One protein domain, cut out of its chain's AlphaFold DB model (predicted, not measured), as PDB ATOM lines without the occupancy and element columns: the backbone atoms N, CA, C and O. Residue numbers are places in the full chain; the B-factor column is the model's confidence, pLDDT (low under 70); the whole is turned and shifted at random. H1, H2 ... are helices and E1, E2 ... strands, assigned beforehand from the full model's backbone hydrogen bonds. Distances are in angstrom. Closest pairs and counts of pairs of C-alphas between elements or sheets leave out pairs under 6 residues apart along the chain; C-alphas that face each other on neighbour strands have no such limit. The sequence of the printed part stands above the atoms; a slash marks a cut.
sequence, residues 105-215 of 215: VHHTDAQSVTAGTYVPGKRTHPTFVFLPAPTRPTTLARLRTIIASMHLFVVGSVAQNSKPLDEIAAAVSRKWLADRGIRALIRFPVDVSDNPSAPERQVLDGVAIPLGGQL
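AT A GLANCE: This is residues 105 to 215 of the 215 residues of an uncharacterized protein of Mycobacterium shinjukuense (UniProt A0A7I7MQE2). A narrow antiparallel sheet is built along one long strand, E2, with E1 on one side of it and E3 and E4 one after the other on the other side. Helix H2 covers part of E1 and E2, H3 packs on H2, and H1 lies near the last residues of E1, while the E2 and E3 hairpin reaches far beyond the helices and makes one end of the long axis. A stretch with no named element, residues 105 to 127, loops before E1 and is tied to it by a short pairing. The printed part has 111 residues with three named helices and four named strands, in the order E1 H1 H2 H3 E2 E3 E4, a mixed class of helices and strands. It is compact, with a radius of gyration of the C-alphas of 14.7 A, yet elongated, spanning 46 by 29 by 28 A.

IN THESE COORDINATES: The printed part begins at Val 105, C-alpha (-40.397, 23.157, 21.435). After residues 105 to 127, E1 is residues 128 to 134, 19.6 A long, from C-alpha 128 at (-31.372, 20.157, 8.138). H1 is residues 140 to 147 and H2 residues 150 to 157. H3, residues 164 to 178, is 21.0 A long. E2, residues 182 to 192, is 29.5 A long. E3 is residues 201 to 203, and E4, residues 207 to 210, ends at C-alpha 210, (-45.092, 15.924, -0.717).

HOW THE PARTS SIT: The sheet is branched, and E2 has three antiparallel neighbours. E1 has N 131 and O 186 within hydrogen-bond range at 2.9 A. On the other side of E2, E4 has N 209 and O 185 at 2.7 A, and E3, in a hairpin with E2, has N 191 and O 202 at 2.8 A. Residues 117 to 118 pair antiparallel with residues 128 to 129 of E1. H2 is on the sheet, over E1 and E2, at a height over the sheet of 9.1 A; it runs slantwise to the strands, at 41 degrees to E1 on the local plane. The closest C-alphas of H2 and E1 are those of Gly 156 and Phe 130, 6.2 A. H2 and H3 touch, closest at the C-alphas of His 151 and Ser 173, 4.6 A, at a steep tilt of 60 degrees, opposite ways. H1 and H3 are on the sheet but only graze it, with residues 143 to 147 and 174 to 178. H1 and H2 are close but not clearly touching, their closest C-alphas, Ile 146 and Leu 152, 6.7 A apart. In H1, H2 and H3 every O i to N i+4 pair is within hydrogen-bond range.

THE WHOLE: The two C-alphas farthest apart, those of Asp 179 and Ser 197, are 45.8 A apart. The printed part has no cut and no long link. The sheet is only just strongly twisted, its C-alphas up to 4.1 A off the best plane. The mean pLDDT of the printed part is 87.0; residues 160 to 161 and 212 to 215 are under 70.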
ATOM      1  N   VAL A 105     -39.603  24.305  20.992       86.25
ATOM      2  CA  VAL A 105     -40.397  23.157  21.435       86.25
ATOM      3  C   VAL A 105     -39.666  22.506  22.601       86.25
ATOM      4  O   VAL A 105     -38.499  22.125  22.492       86.25
ATOM      5  N   HIS A 106     -40.354  22.414  23.737       81.56
ATOM      6  CA  HIS A 106     -39.804  21.807  24.939       81.56
ATOM      7  C   HIS A 106     -39.958  20.291  24.913       81.56
ATOM      8  O   HIS A 106     -41.048  19.770  24.678       81.56
ATOM      9  N   HIS A 107     -38.863  19.602  25.217       76.94
ATOM     10  CA  HIS A 107     -38.811  18.156  25.384       76.94
ATOM     11  C   HIS A 107     -38.413  17.836  26.828       76.94
ATOM     12  O   HIS A 107     -37.561  18.510  27.404       76.94
ATOM     13  N   THR A 108     -39.054  16.832  27.426       77.56
ATOM     14  CA  THR A 108     -38.775  16.401  28.809       77.56
ATOM     15  C   THR A 108     -37.668  15.353  28.888       77.56
ATOM     16  O   THR A 108     -37.044  15.189  29.930       77.56
ATOM     17  N   ASP A 109     -37.439  14.632  27.796       77.88
ATOM     18  CA  ASP A 109     -36.507  13.512  27.651       77.88
ATOM     19  C   ASP A 109     -35.366  13.803  26.660       77.88
ATOM     20  O   ASP A 109     -34.450  12.996  26.499       77.88
ATOM     21  N   ALA A 110     -35.400  14.968  26.014       76.19
ATOM     22  CA  ALA A 110     -34.429  15.407  25.024       76.19
ATOM     23  C   ALA A 110     -34.153  16.912  25.143       76.19
ATOM     24  O   ALA A 110     -34.805  17.639  25.893       76.19
ATOM     25  N   GLN A 111     -33.167  17.388  24.385       77.06
ATOM     26  CA  GLN A 111     -32.870  18.811  24.289       77.06
ATOM     27  C   GLN A 111     -34.066  19.562  23.683       77.06
ATOM     28  O   GLN A 111     -34.634  19.134  22.682       77.06
ATOM     29  N   SER A 112     -34.441  20.693  24.290       81.56
ATOM     30  CA  SER A 112     -35.414  21.607  23.678       81.56
ATOM     31  C   SER A 112     -34.813  22.194  22.406       81.56
ATOM     32  O   SER A 112     -33.665  22.632  22.430       81.56
ATOM     33  N   VAL A 113     -35.575  22.214  21.317       83.81
ATOM     34  CA  VAL A 113     -35.085  22.668  20.011       83.81
ATOM     35  C   VAL A 113     -36.035  23.676  19.395       83.81
ATOM     36  O   VAL A 113     -37.255  23.610  19.562       83.81
ATOM     37  N   THR A 114     -35.478  24.621  18.651       89.81
ATOM     38  CA  THR A 114     -36.260  25.520  17.806       89.81
ATOM     39  C   THR A 114     -37.042  24.691  16.788       89.81
ATOM     40  O   THR A 114     -36.480  23.833  16.103       89.81
ATOM     41  N   ALA A 115     -38.345  24.935  16.684       92.12
ATOM     42  CA  ALA A 115     -39.221  24.224  15.766       92.12
ATOM     43  C   ALA A 115     -38.724  24.305  14.313       92.12
ATOM     44  O   ALA A 115     -38.008  25.233  13.931       92.12
ATOM     45  N   GLY A 116     -39.130  23.348  13.477       92.75
ATOM     46  CA  GLY A 116     -38.707  23.314  12.072       92.75
ATOM     47  C   GLY A 116     -37.238  22.932  11.877       92.75
ATOM     48  O   GLY A 116     -36.689  23.177  10.808       92.75
ATOM     49  N   THR A 117     -36.582  22.358  12.886       92.31
ATOM     50  CA  THR A 117     -35.187  21.919  12.793       92.31
ATOM     51  C   THR A 117     -35.036  20.461  13.200       92.31
ATOM     52  O   THR A 117     -35.826  19.935  13.987       92.31
ATOM     53  N   TYR A 118     -34.034  19.788  12.637       91.50
ATOM     54  CA  TYR A 118     -33.644  18.446  13.048       91.50
ATOM     55  C   TYR A 118     -32.206  18.444  13.553       91.50
ATOM     56  O   TYR A 118     -31.263  18.739  12.813       91.50
ATOM     57  N   VAL A 119     -32.055  18.089  14.827       87.38
ATOM     58  CA  VAL A 119     -30.781  18.064  15.545       87.38
ATOM     59  C   VAL A 119     -30.568  16.644  16.085       87.38
ATOM     60  O   VAL A 119     -31.181  16.273  17.084       87.38
ATOM     61  N   PRO A 120     -29.753  15.802  15.424       82.75
ATOM     62  CA  PRO A 120     -29.580  14.423  15.858       82.75
ATOM     63  C   PRO A 120     -28.673  14.319  17.092       82.75
ATOM     64  O   PRO A 120     -27.591  14.912  17.150       82.75
ATOM     65  N   GLY A 121     -29.081  13.487  18.054       78.00
ATOM     66  CA  GLY A 121     -28.292  13.159  19.242       78.00
ATOM     67  C   GLY A 121     -28.108  14.346  20.190       78.00
ATOM     68  O   GLY A 121     -29.067  15.020  20.539       78.00
ATOM     69  N   LYS A 122     -26.863  14.584  20.627       74.50
ATOM     70  CA  LYS A 122     -26.483  15.686  21.537       74.50
ATOM     71  C   LYS A 122     -25.811  16.857  20.805       74.50
ATOM     72  O   LYS A 122     -24.952  17.528  21.370       74.50
ATOM     73  N   ARG A 123     -26.100  17.039  19.513       78.94
ATOM     74  CA  ARG A 123     -25.525  18.141  18.730       78.94
ATOM     75  C   ARG A 123     -26.176  19.465  19.119       78.94
ATOM     76  O   ARG A 123     -27.345  19.505  19.472       78.94
ATOM     77  N   THR A 124     -25.426  20.549  18.966       77.75
ATOM     78  CA  THR A 124     -25.960  21.910  19.095       77.75
ATOM     79  C   THR A 124     -26.662  22.337  17.800       77.75
ATOM     80  O   THR A 124     -27.755  22.883  17.825       77.75
ATOM     81  N   HIS A 125     -26.079  22.050  16.635       84.62
ATOM     82  CA  HIS A 125     -26.556  22.598  15.359       84.62
ATOM     83  C   HIS A 125     -27.349  21.586  14.523       84.62
ATOM     84  O   HIS A 125     -27.005  20.394  14.533       84.62
ATOM     85  N   PRO A 126     -28.364  22.050  13.769       89.69
ATOM     86  CA  PRO A 126     -29.172  21.185  12.922       89.69
ATOM     87  C   PRO A 126     -28.379  20.637  11.736       89.69
ATOM     88  O   PRO A 126     -27.441  21.269  11.254       89.69
ATOM     89  N   THR A 127     -28.774  19.459  11.254       91.44
ATOM     90  CA  THR A 127     -28.279  18.901   9.980       91.44
ATOM     91  C   THR A 127     -29.177  19.271   8.808       91.44
ATOM     92  O   THR A 127     -28.737  19.297   7.663       91.44
ATOM     93  N   PHE A 128     -30.448  19.554   9.082       92.94
ATOM     94  CA  PHE A 128     -31.372  20.157   8.138       92.94
ATOM     95  C   PHE A 128     -32.460  20.923   8.889       92.94
ATOM     96  O   PHE A 128     -32.755  20.664  10.061       92.94
ATOM     97  N   VAL A 129     -33.075  21.855   8.179       93.94
ATOM     98  CA  VAL A 129     -34.239  22.622   8.615       93.94
ATOM     99  C   VAL A 129     -35.395  22.361   7.655       93.94
ATOM    100  O   VAL A 129     -35.190  21.905   6.529       93.94
ATOM    101  N   PHE A 130     -36.631  22.579   8.087       94.31
ATOM    102  CA  PHE A 130     -37.804  22.306   7.268       94.31
ATOM    103  C   PHE A 130     -38.936  23.300   7.508       94.31
ATOM    104  O   PHE A 130     -39.236  23.692   8.636       94.31
ATOM    105  N   LEU A 131     -39.593  23.676   6.411       94.31
ATOM    106  CA  LEU A 131     -40.698  24.627   6.378       94.31
ATOM    107  C   LEU A 131     -41.965  23.945   5.855       94.31
ATOM    108  O   LEU A 131     -41.901  23.263   4.828       94.31
ATOM    109  N   PRO A 132     -43.132  24.125   6.496       94.94
ATOM    110  CA  PRO A 132     -44.393  23.745   5.877       94.94
ATOM    111  C   PRO A 132     -44.706  24.682   4.703       94.94
ATOM    112  O   PRO A 132     -44.510  25.892   4.803       94.94
ATOM    113  N   ALA A 133     -45.258  24.135   3.621       93.94
ATOM    114  CA  ALA A 133     -45.768  24.891   2.481       93.94
ATOM    115  C   ALA A 133     -47.309  24.980   2.553       93.94
ATOM    116  O   ALA A 133     -48.005  24.061   2.091       93.94
ATOM    117  N   PRO A 134     -47.870  26.032   3.184       92.75
ATOM    118  CA  PRO A 134     -49.307  26.270   3.173       92.75
ATOM    119  C   PRO A 134     -49.771  26.677   1.771       92.75
ATOM    120  O   PRO A 134     -49.136  27.482   1.100       92.75
ATOM    121  N   THR A 135     -50.920  26.157   1.348       89.44
ATOM    122  CA  THR A 135     -51.532  26.466   0.033       89.44
ATOM    123  C   THR A 135     -52.704  27.436   0.115       89.44
ATOM    124  O   THR A 135     -53.384  27.710  -0.869       89.44
ATOM    125  N   ARG A 136     -52.977  27.950   1.315       88.31
ATOM    126  CA  ARG A 136     -54.035  28.921   1.588       88.31
ATOM    127  C   ARG A 136     -53.479  30.011   2.499       88.31
ATOM    128  O   ARG A 136     -52.599  29.700   3.313       88.31
ATOM    129  N   PRO A 137     -54.013  31.244   2.430       90.50
ATOM    130  CA  PRO A 137     -53.684  32.284   3.394       90.50
ATOM    131  C   PRO A 137     -53.790  31.742   4.822       90.50
ATOM    132  O   PRO A 137     -54.831  31.231   5.239       90.50
ATOM    133  N   THR A 138     -52.678  31.791   5.547       90.44
ATOM    134  CA  THR A 138     -52.550  31.201   6.879       90.44
ATOM    135  C   THR A 138     -52.119  32.293   7.838       90.44
ATOM    136  O   THR A 138     -51.123  32.974   7.608       90.44
ATOM    137  N   THR A 139     -52.876  32.478   8.919       92.19
ATOM    138  CA  THR A 139     -52.498  33.441   9.956       92.19
ATOM    139  C   THR A 139     -51.198  32.999  10.626       92.19
ATOM    140  O   THR A 139     -50.949  31.802  10.778       92.19
ATOM    141  N   LEU A 140     -50.390  33.949  11.101       89.25
ATOM    142  CA  LEU A 140     -49.153  33.627  11.823       89.25
ATOM    143  C   LEU A 140     -49.411  32.733  13.045       89.25
ATOM    144  O   LEU A 140     -48.637  31.821  13.316       89.25
ATOM    145  N   ALA A 141     -50.527  32.943  13.749       90.62
ATOM    146  CA  ALA A 141     -50.919  32.100  14.875       90.62
ATOM    147  C   ALA A 141     -51.138  30.638  14.450       90.62
ATOM    148  O   ALA A 141     -50.618  29.729  15.092       90.62
ATOM    149  N   ARG A 142     -51.847  30.401  13.339       92.62
ATOM    150  CA  ARG A 142     -52.061  29.050  12.804       92.62
ATOM    151  C   ARG A 142     -50.773  28.435  12.261       92.62
ATOM    152  O   ARG A 142     -50.546  27.243  12.438       92.62
ATOM    153  N   LEU A 143     -49.921  29.231  11.622       91.81
ATOM    154  CA  LEU A 143     -48.623  28.760  11.155       91.81
ATOM    155  C   LEU A 143     -47.750  28.305  12.336       91.81
ATOM    156  O   LEU A 143     -47.196  27.212  12.290       91.81
ATOM    157  N   ARG A 144     -47.706  29.077  13.429       91.50
ATOM    158  CA  ARG A 144     -46.975  28.724  14.657       91.50
ATOM    159  C   ARG A 144     -47.451  27.413  15.277       91.50
ATOM    160  O   ARG A 144     -46.613  26.618  15.692       91.50
ATOM    161  N   THR A 145     -48.761  27.152  15.320       93.25
ATOM    162  CA  THR A 145     -49.273  25.880  15.867       93.25
ATOM    163  C   THR A 145     -48.917  24.683  14.989       93.25
ATOM    164  O   THR A 145     -48.640  23.609  15.514       93.25
ATOM    165  N   ILE A 146     -48.879  24.859  13.665       94.75
ATOM    166  CA  ILE A 146     -48.404  23.831  12.732       94.75
ATOM    167  C   ILE A 146     -46.902  23.597  12.925       94.75
ATOM    168  O   ILE A 146     -46.481  22.451  13.066       94.75
ATOM    169  N   ILE A 147     -46.113  24.671  12.981       94.00
ATOM    170  CA  ILE A 147     -44.659  24.626  13.168       94.00
ATOM    171  C   ILE A 147     -44.272  23.923  14.474       94.00
ATOM    172  O   ILE A 147     -43.388  23.073  14.465       94.00
ATOM    173  N   ALA A 148     -44.962  24.221  15.576       92.31
ATOM    174  CA  ALA A 148     -44.705  23.614  16.883       92.31
ATOM    175  C   ALA A 148     -45.250  22.179  17.029       92.31
ATOM    176  O   ALA A 148     -45.054  21.552  18.069       92.31
ATOM    177  N   SER A 149     -45.984  21.662  16.039       93.88
ATOM    178  CA  SER A 149     -46.632  20.356  16.154       93.88
ATOM    179  C   SER A 149     -45.644  19.197  16.000       93.88
ATOM    180  O   SER A 149     -44.770  19.210  15.130       93.88
ATOM    181  N   MET A 150     -45.872  18.124  16.764       91.94
ATOM    182  CA  MET A 150     -45.135  16.866  16.595       91.94
ATOM    183  C   MET A 150     -45.318  16.285  15.185       91.94
ATOM    184  O   MET A 150     -44.407  15.669  14.649       91.94
ATOM    185  N   HIS A 151     -46.465  16.526  14.542       94.38
ATOM    186  CA  HIS A 151     -46.716  16.068  13.175       94.38
ATOM    187  C   HIS A 151     -45.738  16.669  12.161       94.38
ATOM    188  O   HIS A 151     -45.261  15.947  11.286       94.38
ATOM    189  N   LEU A 152     -45.410  17.963  12.282       94.19
ATOM    190  CA  LEU A 152     -44.405  18.575  11.413       94.19
ATOM    191  C   LEU A 152     -43.027  17.958  11.663       94.19
ATOM    192  O   LEU A 152     -42.340  17.609  10.705       94.19
ATOM    193  N   PHE A 153     -42.650  17.785  12.932       92.44
ATOM    194  CA  PHE A 153     -41.371  17.181  13.297       92.44
ATOM    195  C   PHE A 153     -41.240  15.745  12.772       92.44
ATOM    196  O   PHE A 153     -40.246  15.425  12.127       92.44
ATOM    197  N   VAL A 154     -42.254  14.897  12.976       92.38
ATOM    198  CA  VAL A 154     -42.263  13.503  12.501       92.38
ATOM    199  C   VAL A 154     -42.073  13.452  10.990       92.38
ATOM    200  O   VAL A 154     -41.178  12.765  10.515       92.38
ATOM    201  N   VAL A 155     -42.843  14.219  10.215       93.19
ATOM    202  CA  VAL A 155     -42.690  14.205   8.752       93.19
ATOM    203  C   VAL A 155     -41.346  14.786   8.307       93.19
ATOM    204  O   VAL A 155     -40.728  14.245   7.396       93.19
ATOM    205  N   GLY A 156     -40.889  15.873   8.933       91.25
ATOM    206  CA  GLY A 156     -39.626  16.525   8.584       91.25
ATOM    207  C   GLY A 156     -38.394  15.666   8.878       91.25
ATOM    208  O   GLY A 156     -37.409  15.751   8.146       91.25
ATOM    209  N   SER A 157     -38.456  14.832   9.919       89.38
ATOM    210  CA  SER A 157     -37.341  14.002  10.403       89.38
ATOM    211  C   SER A 157     -37.245  12.613   9.770       89.38
ATOM    212  O   SER A 157     -36.185  11.993   9.851       89.38
ATOM    213  N   VAL A 158     -38.308  12.127   9.121       86.19
ATOM    214  CA  VAL A 158     -38.310  10.821   8.445       86.19
ATOM    215  C   VAL A 158     -37.261  10.792   7.329       86.19
ATOM    216  O   VAL A 158     -37.189  11.672   6.463       86.19
ATOM    217  N   ALA A 159     -36.416   9.765   7.367       74.88
ATOM    218  CA  ALA A 159     -35.386   9.522   6.371       74.88
ATOM    219  C   ALA A 159     -35.938   8.645   5.240       74.88
ATOM    220  O   ALA A 159     -36.909   7.923   5.416       74.88
ATOM    221  N   GLN A 160     -35.276   8.648   4.079       65.25
ATOM    222  CA  GLN A 160     -35.672   7.775   2.961       65.25
ATOM    223  C   GLN A 160     -35.574   6.271   3.300       65.25
ATOM    224  O   GLN A 160     -36.250   5.470   2.669       65.25
ATOM    225  N   ASN A 161     -34.778   5.901   4.313       64.81
ATOM    226  CA  ASN A 161     -34.579   4.523   4.783       64.81
ATOM    227  C   ASN A 161     -35.117   4.326   6.215       64.81
ATOM    228  O   ASN A 161     -34.441   3.751   7.072       64.81
ATOM    229  N   SER A 162     -36.294   4.880   6.503       79.69
ATOM    230  CA  SER A 162     -36.928   4.814   7.822       79.69
ATOM    231  C   SER A 162     -37.515   3.433   8.140       79.69
ATOM    232  O   SER A 162     -37.793   2.623   7.254       79.69
ATOM    233  N   LYS A 163     -37.697   3.135   9.435       87.06
ATOM    234  CA  LYS A 163     -38.312   1.871   9.870       87.06
ATOM    235  C   LYS A 163     -39.817   1.887   9.561       87.06
ATOM    236  O   LYS A 163     -40.421   2.958   9.573       87.06
ATOM    237  N   PRO A 164     -40.476   0.723   9.394       83.19
ATOM    238  CA  PRO A 164     -41.910   0.669   9.091       83.19
ATOM    239  C   PRO A 164     -42.806   1.429  10.082       83.19
ATOM    240  O   PRO A 164     -43.791   2.042   9.683       83.19
ATOM    241  N   LEU A 165     -42.460   1.425  11.375       84.06
ATOM    242  CA  LEU A 165     -43.208   2.165  12.399       84.06
ATOM    243  C   LEU A 165     -43.098   3.686  12.224       84.06
ATOM    244  O   LEU A 165     -44.093   4.390  12.409       84.06
ATOM    245  N   ASP A 166     -41.924   4.181  11.823       85.38
ATOM    246  CA  ASP A 166     -41.703   5.604  11.556       85.38
ATOM    247  C   ASP A 166     -42.552   6.054  10.360       85.38
ATOM    248  O   ASP A 166     -43.168   7.117  10.400       85.38
ATOM    249  N   GLU A 167     -42.664   5.212   9.327       87.25
ATOM    250  CA  GLU A 167     -43.500   5.479   8.150       87.25
ATOM    251  C   GLU A 167     -44.999   5.510   8.474       87.25
ATOM    252  O   GLU A 167     -45.727   6.364   7.965       87.25
ATOM    253  N   ILE A 168     -45.480   4.637   9.365       88.06
ATOM    254  CA  ILE A 168     -46.880   4.672   9.821       88.06
ATOM    255  C   ILE A 168     -47.164   5.985  10.564       88.06
ATOM    256  O   ILE A 168     -48.153   6.667  10.275       88.06
ATOM    257  N   ALA A 169     -46.282   6.379  11.489       90.50
ATOM    258  CA  ALA A 169     -46.402   7.648  12.206       90.50
ATOM    259  C   ALA A 169     -46.326   8.853  11.248       90.50
ATOM    260  O   ALA A 169     -47.078   9.828  11.396       90.50
ATOM    261  N   ALA A 170     -45.466   8.770  10.230       91.88
ATOM    262  CA  ALA A 170     -45.361   9.760   9.170       91.88
ATOM    263  C   ALA A 170     -46.656   9.859   8.366       91.88
ATOM    264  O   ALA A 170     -47.137  10.967   8.155       91.88
ATOM    265  N   ALA A 171     -47.269   8.745   7.967       91.50
ATOM    266  CA  ALA A 171     -48.511   8.736   7.195       91.50
ATOM    267  C   ALA A 171     -49.667   9.432   7.937       91.50
ATOM    268  O   ALA A 171     -50.340  10.295   7.368       91.50
ATOM    269  N   VAL A 172     -49.849   9.131   9.229       93.56
ATOM    270  CA  VAL A 172     -50.846   9.809  10.083       93.56
ATOM    271  C   VAL A 172     -50.560  11.310  10.161       93.56
ATOM    272  O   VAL A 172     -51.466  12.137  10.025       93.56
ATOM    273  N   SER A 173     -49.290  11.677  10.320       95.31
ATOM    274  CA  SER A 173     -48.862  13.073  10.421       95.31
ATOM    275  C   SER A 173     -49.016  13.842   9.106       95.31
ATOM    276  O   SER A 173     -49.473  14.986   9.119       95.31
ATOM    277  N   ARG A 174     -48.733  13.211   7.958       94.94
ATOM    278  CA  ARG A 174     -48.967  13.780   6.620       94.94
ATOM    279  C   ARG A 174     -50.444  14.097   6.420       94.94
ATOM    280  O   ARG A 174     -50.765  15.212   6.017       94.94
ATOM    281  N   LYS A 175     -51.345  13.177   6.790       94.44
ATOM    282  CA  LYS A 175     -52.792  13.427   6.742       94.44
ATOM    283  C   LYS A 175     -53.197  14.611   7.624       94.44
ATOM    284  O   LYS A 175     -53.907  15.498   7.159       94.44
ATOM    285  N   TRP A 176     -52.721  14.663   8.868       95.69
ATOM    286  CA  TRP A 176     -53.054  15.748   9.799       95.69
ATOM    287  C   TRP A 176     -52.641  17.135   9.277       95.69
ATOM    288  O   TRP A 176     -53.378  18.113   9.454       95.69
ATOM    289  N   LEU A 177     -51.471  17.213   8.635       95.44
ATOM    290  CA  LEU A 177     -50.937  18.420   8.000       95.44
ATOM    291  C   LEU A 177     -51.725  18.791   6.732       95.44
ATOM    292  O   LEU A 177     -52.075  19.962   6.551       95.44
ATOM    293  N   ALA A 178     -52.066  17.802   5.901       94.00
ATOM    294  CA  ALA A 178     -52.881  17.986   4.701       94.00
ATOM    295  C   ALA A 178     -54.275  18.537   5.031       94.00
ATOM    296  O   ALA A 178     -54.700  19.533   4.443       94.00
ATOM    297  N   ASP A 179     -54.932  17.985   6.055       92.94
ATOM    298  CA  ASP A 179     -56.232  18.454   6.555       92.94
ATOM    299  C   ASP A 179     -56.166  19.916   7.065       92.94
ATOM    300  O   ASP A 179     -57.185  20.600   7.187       92.94
ATOM    301  N   ARG A 180     -54.959  20.442   7.325       93.25
ATOM    302  CA  ARG A 180     -54.709  21.833   7.744       93.25
ATOM    303  C   ARG A 180     -54.248  22.762   6.628       93.25
ATOM    304  O   ARG A 180     -54.063  23.947   6.914       93.25
ATOM    305  N   GLY A 181     -54.163  22.276   5.391       92.94
ATOM    306  CA  GLY A 181     -53.826  23.065   4.204       92.94
ATOM    307  C   GLY A 181     -52.338  23.083   3.850       92.94
ATOM    308  O   GLY A 181     -51.935  23.895   3.015       92.94
ATOM    309  N   ILE A 182     -51.530  22.210   4.458       94.88
ATOM    310  CA  ILE A 182     -50.122  22.023   4.094       94.88
ATOM    311  C   ILE A 182     -50.036  20.936   3.023       94.88
ATOM    312  O   ILE A 182     -50.562  19.844   3.219       94.88
ATOM    313  N   ARG A 183     -49.389  21.209   1.886       93.12
ATOM    314  CA  ARG A 183     -49.262  20.222   0.787       93.12
ATOM    315  C   ARG A 183     -47.887  19.590   0.677       93.12
ATOM    316  O   ARG A 183     -47.768  18.451   0.233       93.12
ATOM    317  N   ALA A 184     -46.870  20.309   1.119       94.00
ATOM    318  CA  ALA A 184     -45.506  19.828   1.156       94.00
ATOM    319  C   ALA A 184     -44.804  20.358   2.404       94.00
ATOM    320  O   ALA A 184     -45.215  21.361   2.996       94.00
ATOM    321  N   LEU A 185     -43.728  19.685   2.782       94.50
ATOM    322  CA  LEU A 185     -42.646  20.304   3.533       94.50
ATOM    323  C   LEU A 185     -41.528  20.611   2.546       94.50
ATOM    324  O   LEU A 185     -41.310  19.842   1.616       94.50
ATOM    325  N   ILE A 186     -40.795  21.691   2.755       95.06
ATOM    326  CA  ILE A 186     -39.518  21.897   2.079       95.06
ATOM    327  C   ILE A 186     -38.427  21.650   3.103       95.06
ATOM    328  O   ILE A 186     -38.408  22.304   4.145       95.06
ATOM    329  N   ARG A 187     -37.557  20.677   2.831       94.94
ATOM    330  CA  ARG A 187     -36.422  20.324   3.683       94.94
ATOM    331  C   ARG A 187     -35.145  20.879   3.077       94.94
ATOM    332  O   ARG A 187     -34.801  20.518   1.957       94.94
ATOM    333  N   PHE A 188     -34.429  21.684   3.843       94.62
ATOM    334  CA  PHE A 188     -33.187  22.318   3.438       94.62
ATOM    335  C   PHE A 188     -32.027  21.719   4.239       94.62
ATOM    336  O   PHE A 188     -32.023  21.824   5.471       94.62
ATOM    337  N   PRO A 189     -31.060  21.056   3.587       94.00
ATOM    338  CA  PRO A 189     -29.833  20.626   4.246       94.00
ATOM    339  C   PRO A 189     -29.064  21.825   4.811       94.00
ATOM    340  O   PRO A 189     -29.134  22.920   4.258       94.00
ATOM    341  N   VAL A 190     -28.324  21.613   5.896       92.88
ATOM    342  CA  VAL A 190     -27.398  22.612   6.439       92.88
ATOM    343  C   VAL A 190     -25.975  22.159   6.154       92.88
ATOM    344  O   VAL A 190     -25.545  21.110   6.636       92.88
ATOM    345  N   ASP A 191     -25.262  22.962   5.375       91.19
ATOM    346  CA  ASP A 191     -23.833  22.828   5.139       91.19
ATOM    347  C   ASP A 191     -23.031  23.479   6.266       91.19
ATOM    348  O   ASP A 191     -23.481  24.446   6.891       91.19
ATOM    349  N   VAL A 192     -21.844  22.939   6.525       88.81
ATOM    350  CA  VAL A 192     -20.891  23.479   7.494       88.81
ATOM    351  C   VAL A 192     -19.553  23.612   6.789       88.81
ATOM    352  O   VAL A 192     -19.030  22.617   6.300       88.81
ATOM    353  N   SER A 193     -18.990  24.819   6.764       84.44
ATOM    354  CA  SER A 193     -17.718  25.052   6.089       84.44
ATOM    355  C   SER A 193     -16.571  24.278   6.740       84.44
ATOM    356  O   SER A 193     -16.539  24.070   7.957       84.44
ATOM    357  N   ASP A 194     -15.572  23.934   5.929       78.69
ATOM    358  CA  ASP A 194     -14.387  23.170   6.338       78.69
ATOM    359  C   ASP A 194     -13.398  23.968   7.216       78.69
ATOM    360  O   ASP A 194     -12.218  23.628   7.295       78.69
ATOM    361  N   ASN A 195     -13.837  25.043   7.884       79.25
ATOM    362  CA  ASN A 195     -13.018  25.828   8.808       79.25
ATOM    363  C   ASN A 195     -13.304  25.412  10.264       79.25
ATOM    364  O   ASN A 195     -14.281  25.885  10.849       79.25
ATOM    365  N   PRO A 196     -12.443  24.601  10.910       71.81
ATOM    366  CA  PRO A 196     -12.720  24.080  12.249       71.81
ATOM    367  C   PRO A 196     -12.745  25.168  13.330       71.81
ATOM    368  O   PRO A 196     -13.409  25.009  14.351       71.81
ATOM    369  N   SER A 197     -12.033  26.276  13.110       70.56
ATOM    370  CA  SER A 197     -11.905  27.380  14.069       70.56
ATOM    371  C   SER A 197     -13.060  28.378  13.986       70.56
ATOM    372  O   SER A 197     -13.321  29.109  14.941       70.56
ATOM    373  N   ALA A 198     -13.737  28.441  12.840       71.50
ATOM    374  CA  ALA A 198     -14.877  29.317  12.606       71.50
ATOM    375  C   ALA A 198     -15.821  28.682  11.573       71.50
ATOM    376  O   ALA A 198     -15.900  29.169  10.442       71.50
ATOM    377  N   PRO A 199     -16.513  27.587  11.938       80.06
ATOM    378  CA  PRO A 199     -17.401  26.900  11.016       80.06
ATOM    379  C   PRO A 199     -18.579  27.812  10.675       80.06
ATOM    380  O   PRO A 199     -19.379  28.180  11.543       80.06
ATOM    381  N   GLU A 200     -18.681  28.179   9.403       84.69
ATOM    382  CA  GLU A 200     -19.833  28.887   8.855       84.69
ATOM    383  C   GLU A 200     -20.913  27.870   8.512       84.69
ATOM    384  O   GLU A 200     -20.609  26.757   8.089       84.69
ATOM    385  N   ARG A 201     -22.179  28.239   8.704       88.56
ATOM    386  CA  ARG A 201     -23.311  27.361   8.401       88.56
ATOM    387  C   ARG A 201     -24.197  27.992   7.353       88.56
ATOM    388  O   ARG A 201     -24.425  29.203   7.381       88.56
ATOM    389  N   GLN A 202     -24.678  27.174   6.428       91.25
ATOM    390  CA  GLN A 202     -25.483  27.640   5.306       91.25
ATOM    391  C   GLN A 202     -26.618  26.669   5.028       91.25
ATOM    392  O   GLN A 202     -26.421  25.464   4.906       91.25
ATOM    393  N   VAL A 203     -27.822  27.208   4.914       92.44
ATOM    394  CA  VAL A 203     -28.986  26.502   4.406       92.44
ATOM    395  C   VAL A 203     -28.791  26.332   2.898       92.44
ATOM    396  O   VAL A 203     -28.608  27.307   2.169       92.44
ATOM    397  N   LEU A 204     -28.781  25.082   2.445       93.12
ATOM    398  CA  LEU A 204     -28.676  24.712   1.037       93.12
ATOM    399  C   LEU A 204     -30.052  24.663   0.373       93.12
ATOM    400  O   LEU A 204     -31.076  24.854   1.023       93.12
ATOM    401  N   ASP A 205     -30.075  24.360  -0.923       92.94
ATOM    402  CA  ASP A 205     -31.305  24.243  -1.701       92.94
ATOM    403  C   ASP A 205     -32.279  23.218  -1.098       92.94
ATOM    404  O   ASP A 205     -31.907  22.125  -0.654       92.94
ATOM    405  N   GLY A 206     -33.553  23.598  -1.075       92.31
ATOM    406  CA  GLY A 206     -34.615  22.812  -0.469       92.31
ATOM    407  C   GLY A 206     -35.132  21.704  -1.380       92.31
ATOM    408  O   GLY A 206     -35.314  21.895  -2.579       92.31
ATOM    409  N   VAL A 207     -35.465  20.560  -0.788       92.81
ATOM    410  CA  VAL A 207     -36.176  19.465  -1.455       92.81
ATOM    411  C   VAL A 207     -37.602  19.403  -0.928       92.81
ATOM    412  O   VAL A 207     -37.829  19.322   0.283       92.81
ATOM    413  N   ALA A 208     -38.572  19.425  -1.840       92.69
ATOM    414  CA  ALA A 208     -39.974  19.258  -1.490       92.69
ATOM    415  C   ALA A 208     -40.268  17.803  -1.088       92.69
ATOM    416  O   ALA A 208     -39.918  16.859  -1.794       92.69
ATOM    417  N   ILE A 209     -40.954  17.636   0.038       90.81
ATOM    418  CA  ILE A 209     -41.488  16.380   0.563       90.81
ATOM    419  C   ILE A 209     -43.016  16.479   0.474       90.81
ATOM    420  O   ILE A 209     -43.639  17.128   1.323       90.81
ATOM    421  N   PRO A 210     -43.644  15.884  -0.554       90.31
ATOM    422  CA  PRO A 210     -45.092  15.924  -0.717       90.31
ATOM    423  C   PRO A 210     -45.817  15.176   0.408       90.31
ATOM    424  O   PRO A 210     -45.401  14.093   0.826       90.31
ATOM    425  N   LEU A 211     -46.946  15.720   0.869       88.00
ATOM    426  CA  LEU A 211     -47.780  15.104   1.914       88.00
ATOM    427  C   LEU A 211     -48.944  14.273   1.369       88.00
ATOM    428  O   LEU A 211     -49.622  13.599   2.139       88.00
ATOM    429  N   GLY A 212     -49.148  14.294   0.051       68.44
ATOM    430  CA  GLY A 212     -50.265  13.644  -0.633       68.44
ATOM    431  C   GLY A 212     -51.257  14.654  -1.226       68.44
ATOM    432  O   GLY A 212     -51.617  15.657  -0.602       68.44
ATOM    433  N   GLY A 213     -51.707  14.367  -2.454       55.66
ATOM    434  CA  GLY A 213     -52.490  15.265  -3.317       55.66
ATOM    435  C   GLY A 213     -51.603  16.047  -4.296       55.66
ATOM    436  O   GLY A 213     -50.508  16.456  -3.923       55.66
ATOM    437  N   GLN A 214     -52.058  16.211  -5.547       41.38
ATOM    438  CA  GLN A 214     -51.348  16.994  -6.571       41.38
ATOM    439  C   GLN A 214     -51.153  18.450  -6.106       41.38
ATOM    440  O   GLN A 214     -52.034  19.000  -5.434       41.38
ATOM    441  N   LEU A 215     -49.976  19.007  -6.418       45.62
ATOM    442  CA  LEU A 215     -49.624  20.418  -6.215       45.62
ATOM    443  C   LEU A 215     -50.456  21.321  -7.127       45.62
ATOM    444  O   LEU A 215     -50.678  20.915  -8.290       45.62
TER     445      LEU A 215